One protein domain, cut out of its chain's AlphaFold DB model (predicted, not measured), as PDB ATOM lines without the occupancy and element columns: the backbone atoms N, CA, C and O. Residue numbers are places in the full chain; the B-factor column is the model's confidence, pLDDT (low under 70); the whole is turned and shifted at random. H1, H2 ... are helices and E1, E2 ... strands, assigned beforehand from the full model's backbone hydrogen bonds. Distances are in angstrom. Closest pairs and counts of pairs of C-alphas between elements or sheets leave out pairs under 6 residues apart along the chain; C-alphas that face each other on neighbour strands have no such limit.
ATOM      1  N   ALA A  59       6.399 -29.879 -18.909       59.46
ATOM      2  CA  ALA A  59       5.733 -31.170 -19.091       59.46
ATOM      3  C   ALA A  59       6.617 -32.288 -18.521       59.46
ATOM      4  O   ALA A  59       7.133 -33.133 -19.257       59.46
ATOM      5  N   GLU A  60       6.859 -32.216 -17.217       76.84
ATOM      6  CA  GLU A  60       7.644 -33.192 -16.469       76.84
ATOM      7  C   GLU A  60       6.805 -34.469 -16.305       76.84
ATOM      8  O   GLU A  60       5.656 -34.437 -15.870       76.84
ATOM      9  N   PHE A  61       7.342 -35.600 -16.776       81.83
ATOM     10  CA  PHE A  61       6.636 -36.881 -16.740       81.83
ATOM     11  C   PHE A  61       6.839 -37.533 -15.376       81.83
ATOM     12  O   PHE A  61       7.858 -38.172 -15.110       81.83
ATOM     13  N   GLU A  62       5.838 -37.322 -14.535       82.43
ATOM     14  CA  GLU A  62       5.746 -37.752 -13.148       82.43
ATOM     15  C   GLU A  62       5.165 -39.170 -13.008       82.43
ATOM     16  O   GLU A  62       4.189 -39.535 -13.670       82.43
ATOM     17  N   PHE A  63       5.755 -39.975 -12.121       83.76
ATOM     18  CA  PHE A  63       5.366 -41.359 -11.850       83.76
ATOM     19  C   PHE A  63       5.062 -41.549 -10.360       83.76
ATOM     20  O   PHE A  63       5.802 -41.081  -9.500       83.76
ATOM     21  N   LEU A  64       3.995 -42.288 -10.041       83.06
ATOM     22  CA  LEU A  64       3.708 -42.689  -8.662       83.06
ATOM     23  C   LEU A  64       4.640 -43.830  -8.242       83.06
ATOM     24  O   LEU A  64       4.687 -44.880  -8.889       83.06
ATOM     25  N   SER A  65       5.358 -43.640  -7.139       73.57
ATOM     26  CA  SER A  65       6.239 -44.660  -6.575       73.57
ATOM     27  C   SER A  65       5.424 -45.775  -5.913       73.57
ATOM     28  O   SER A  65       4.628 -45.526  -5.010       73.57
ATOM     29  N   ASN A  66       5.658 -47.032  -6.302       73.00
ATOM     30  CA  ASN A  66       4.992 -48.210  -5.721       73.00
ATOM     31  C   ASN A  66       5.558 -48.599  -4.333       73.00
ATOM     32  O   ASN A  66       5.608 -49.775  -3.971       73.00
ATOM     33  N   ASN A  67       6.060 -47.629  -3.571       67.40
ATOM     34  CA  ASN A  67       6.723 -47.868  -2.298       67.40
ATOM     35  C   ASN A  67       5.672 -47.901  -1.175       67.40
ATOM     36  O   ASN A  67       4.962 -46.925  -0.937       67.40
ATOM     37  N   THR A  68       5.556 -49.041  -0.489       61.63
ATOM     38  CA  THR A  68       4.396 -49.415   0.350       61.63
ATOM     39  C   THR A  68       4.117 -48.493   1.549       61.63
ATOM     40  O   THR A  68       3.079 -48.624   2.190       61.63
ATOM     41  N   SER A  69       5.022 -47.569   1.878       65.27
ATOM     42  CA  SER A  69       4.880 -46.608   2.979       65.27
ATOM     43  C   SER A  69       4.372 -45.222   2.563       65.27
ATOM     44  O   SER A  69       3.997 -44.443   3.439       65.27
ATOM     45  N   ASN A  70       4.387 -44.872   1.272       63.28
ATOM     46  CA  ASN A  70       4.090 -43.514   0.803       63.28
ATOM     47  C   ASN A  70       3.591 -43.474  -0.655       63.28
ATOM     48  O   ASN A  70       4.203 -42.864  -1.532       63.28
ATOM     49  N   ASN A  71       2.403 -44.044  -0.869       66.00
ATOM     50  CA  ASN A  71       1.658 -44.125  -2.137       66.00
ATOM     51  C   ASN A  71       1.320 -42.781  -2.830       66.00
ATOM     52  O   ASN A  71       0.789 -42.796  -3.936       66.00
ATOM     53  N   ASN A  72       1.637 -41.641  -2.207       71.12
ATOM     54  CA  ASN A  72       1.506 -40.302  -2.793       71.12
ATOM     55  C   ASN A  72       2.867 -39.686  -3.188       71.12
ATOM     56  O   ASN A  72       2.915 -38.511  -3.544       71.12
ATOM     57  N   THR A  73       3.984 -40.427  -3.108       81.48
ATOM     58  CA  THR A  73       5.271 -39.918  -3.613       81.48
ATOM     59  C   THR A  73       5.325 -39.973  -5.130       81.48
ATOM     60  O   THR A  73       5.252 -41.037  -5.750       81.48
ATOM     61  N   VAL A  74       5.464 -38.784  -5.702       84.85
ATOM     62  CA  VAL A  74       5.713 -38.553  -7.116       84.85
ATOM     63  C   VAL A  74       7.225 -38.533  -7.342       84.85
ATOM     64  O   VAL A  74       7.954 -37.937  -6.553       84.85
ATOM     65  N   VAL A  75       7.679 -39.236  -8.376       84.71
ATOM     66  CA  VAL A  75       9.089 -39.494  -8.704       84.71
ATOM     67  C   VAL A  75       9.269 -39.294 -10.210       84.71
ATOM     68  O   VAL A  75       8.369 -39.637 -10.989       84.71
ATOM     69  N   THR A  76      10.389 -38.728 -10.651       89.50
ATOM     70  CA  THR A  76      10.617 -38.483 -12.085       89.50
ATOM     71  C   THR A  76      11.010 -39.761 -12.834       89.50
ATOM     72  O   THR A  76      11.443 -40.764 -12.259       89.50
ATOM     73  N   ALA A  77      10.880 -39.736 -14.164       87.18
ATOM     74  CA  ALA A  77      11.323 -40.843 -15.012       87.18
ATOM     75  C   ALA A  77      12.809 -41.188 -14.800       87.18
ATOM     76  O   ALA A  77      13.168 -42.363 -14.738       87.18
ATOM     77  N   ASP A  78      13.671 -40.174 -14.711       90.88
ATOM     78  CA  ASP A  78      15.113 -40.337 -14.555       90.88
ATOM     79  C   ASP A  78      15.509 -40.805 -13.152       90.88
ATOM     80  O   ASP A  78      16.361 -41.688 -13.060       90.88
ATOM     81  N   GLU A  79      14.838 -40.361 -12.085       89.71
ATOM     82  CA  GLU A  79      14.996 -40.939 -10.742       89.71
ATOM     83  C   GLU A  79      14.730 -42.456 -10.751       89.71
ATOM     84  O   GLU A  79      15.580 -43.233 -10.311       89.71
ATOM     85  N   LEU A  80      13.628 -42.910 -11.364       89.73
ATOM     86  CA  LEU A  80      13.325 -44.345 -11.485       89.73
ATOM     87  C   LEU A  80      14.358 -45.132 -12.314       89.73
ATOM     88  O   LEU A  80      14.551 -46.328 -12.065       89.73
ATOM     89  N   PHE A  81      15.015 -44.498 -13.292       87.69
ATOM     90  CA  PHE A  81      16.115 -45.111 -14.045       87.69
ATOM     91  C   PHE A  81      17.419 -45.154 -13.232       87.69
ATOM     92  O   PHE A  81      18.099 -46.180 -13.250       87.69
ATOM     93  N   PHE A  82      17.763 -44.092 -12.493       87.87
ATOM     94  CA  PHE A  82      18.960 -44.039 -11.643       87.87
ATOM     95  C   PHE A  82      18.869 -44.985 -10.438       87.87
ATOM     96  O   PHE A  82      19.860 -45.623 -10.090       87.87
ATOM     97  N   GLU A  83      17.685 -45.144  -9.844       86.83
ATOM     98  CA  GLU A  83      17.423 -46.133  -8.788       86.83
ATOM     99  C   GLU A  83      17.300 -47.578  -9.314       86.83
ATOM    100  O   GLU A  83      17.146 -48.512  -8.528       86.83
ATOM    101  N   GLY A  84      17.304 -47.789 -10.638       86.25
ATOM    102  CA  GLY A  84      17.123 -49.107 -11.260       86.25
ATOM    103  C   GLY A  84      15.714 -49.703 -11.122       86.25
ATOM    104  O   GLY A  84      15.507 -50.865 -11.474       86.25
ATOM    105  N   LYS A  85      14.735 -48.926 -10.637       84.64
ATOM    106  CA  LYS A  85      13.335 -49.351 -10.449       84.64
ATOM    107  C   LYS A  85      12.577 -49.503 -11.772       84.64
ATOM    108  O   LYS A  85      11.625 -50.279 -11.840       84.64
ATOM    109  N   LEU A  86      12.997 -48.793 -12.822       84.91
ATOM    110  CA  LEU A  86      12.412 -48.865 -14.161       84.91
ATOM    111  C   LEU A  86      13.420 -49.440 -15.168       84.91
ATOM    112  O   LEU A  86      14.358 -48.767 -15.584       84.91
ATOM    113  N   LEU A  87      13.209 -50.689 -15.593       80.98
ATOM    114  CA  LEU A  87      14.063 -51.371 -16.574       80.98
ATOM    115  C   LEU A  87      13.395 -51.471 -17.960       80.98
ATOM    116  O   LEU A  87      12.202 -51.779 -18.044       80.98
ATOM    117  N   PRO A  88      14.148 -51.307 -19.069       80.03
ATOM    118  CA  PRO A  88      13.678 -51.631 -20.416       80.03
ATOM    119  C   PRO A  88      13.089 -53.047 -20.506       80.03
ATOM    120  O   PRO A  88      13.722 -54.022 -20.102       80.03
ATOM    121  N   PHE A  89      11.893 -53.188 -21.094       76.26
ATOM    122  CA  PHE A  89      11.099 -54.426 -20.997       76.26
ATOM    123  C   PHE A  89      11.794 -55.696 -21.529       76.26
ATOM    124  O   PHE A  89      11.502 -56.801 -21.075       76.26
ATOM    125  N   TRP A  90      12.752 -55.554 -22.453       75.09
ATOM    126  CA  TRP A  90      13.589 -56.663 -22.921       75.09
ATOM    127  C   TRP A  90      14.435 -57.285 -21.800       75.09
ATOM    128  O   TRP A  90      14.598 -58.500 -21.781       75.09
ATOM    129  N   GLN A  91      14.928 -56.495 -20.840       73.41
ATOM    130  CA  GLN A  91      15.682 -57.001 -19.685       73.41
ATOM    131  C   GLN A  91      14.762 -57.713 -18.679       73.41
ATOM    132  O   GLN A  91      15.119 -58.773 -18.161       73.41
ATOM    133  N   MET A  92      13.540 -57.198 -18.486       71.39
ATOM    134  CA  MET A  92      12.507 -57.809 -17.636       71.39
ATOM    135  C   MET A  92      12.251 -59.279 -18.020       71.39
ATOM    136  O   MET A  92      12.281 -60.171 -17.173       71.39
ATOM    137  N   GLN A  93      12.136 -59.558 -19.326       70.45
ATOM    138  CA  GLN A  93      11.882 -60.902 -19.862       70.45
ATOM    139  C   GLN A  93      13.041 -61.905 -19.656       70.45
ATOM    140  O   GLN A  93      12.889 -63.101 -19.941       70.45
ATOM    141  N   HIS A  94      14.214 -61.445 -19.212       64.06
ATOM    142  CA  HIS A  94      15.312 -62.304 -18.760       64.06
ATOM    143  C   HIS A  94      15.298 -62.471 -17.233       64.06
ATOM    144  O   HIS A  94      15.433 -63.598 -16.761       64.06
ATOM    145  N   LEU A  95      15.038 -61.405 -16.468       65.58
ATOM    146  CA  LEU A  95      14.908 -61.456 -15.003       65.58
ATOM    147  C   LEU A  95      13.783 -62.396 -14.535       65.58
ATOM    148  O   LEU A  95      14.007 -63.227 -13.654       65.58
ATOM    149  N   GLU A  96      12.620 -62.380 -15.196       65.82
ATOM    150  CA  GLU A  96      11.499 -63.306 -14.927       65.82
ATOM    151  C   GLU A  96      11.862 -64.797 -15.072       65.82
ATOM    152  O   GLU A  96      11.187 -65.666 -14.514       65.82
ATOM    153  N   LYS A  97      12.917 -65.115 -15.832       64.00
ATOM    154  CA  LYS A  97      13.411 -66.490 -16.019       64.00
ATOM    155  C   LYS A  97      14.457 -66.869 -14.967       64.00
ATOM    156  O   LYS A  97      14.602 -68.052 -14.669       64.00
ATOM    157  N   LEU A  98      15.156 -65.885 -14.396       60.51
ATOM    158  CA  LEU A  98      16.205 -66.077 -13.389       60.51
ATOM    159  C   LEU A  98      15.651 -66.202 -11.960       60.51
ATOM    160  O   LEU A  98      16.246 -66.897 -11.145       60.51
TER     161      LEU A  98
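This is residues 59 to 98 of the 258 residues of an uncharacterized protein of Glycine max (UniProt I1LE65). A small two-stranded hairpin, E1 and E2, with a wide loop at its tip, runs directly into a short helix, H1, and from there a stretch of chain leads away to a second helix, H2, which stands free at the far end. The printed part has 40 residues, with two named strands and two named helices in the order E1, E2, H1, H2; the sheet order is E1 - E2, antiparallel, and the class is mixed, helices and strands. The whole is loose, with a radius of gyration of the C-alphas of 12.0 A, and flat, with spans of 32 by 26 by 13 A.

E1 is residues 62 to 64, 7.0 A from first to last C-alpha, and begins at C-alpha 62 (5.746, -37.752, -13.148). E2 is residues 74 to 76, also 7.0 A. H1 is residues 77 to 82, 8.9 A long, beginning at C-alpha 77 (11.323, -40.843, -15.012). H2 is residues 89 to 98, 14.8 A long, and ends at C-alpha 98 (16.205, -66.077, -13.389).

E1 and E2 form a hairpin, antiparallel, with 132 degrees between their directions. The C-alphas of Phe 63 and Val 75 face each other at 5.2 A, and N 63 and O 75 are within hydrogen-bond range at 2.9 A, as are N 75 and O 63 at 2.9 A. The closest C-alphas of E1 and H1 are those of Glu 62 and Ala 77, 6.6 A apart. H2 is apart from E1, E2 and H1. In H1 every O i to N i+4 pair is within hydrogen-bond range; in H2 it is 4 of 6.

The two farthest C-alphas, those of Ala 59 and Leu 98, are 36.9 A apart. The printed part has no cut. The link E2 to H1 is tight, those from E1 to E2 and from H1 to H2 are short, and no link is long. Residues 87 to 98 stand free, of which 89 to 98 belong to H2. The mean pLDDT of the printed part is 76.8, and it is under 70 at residue 59, residues 67 to 71 and residues 94 to 98.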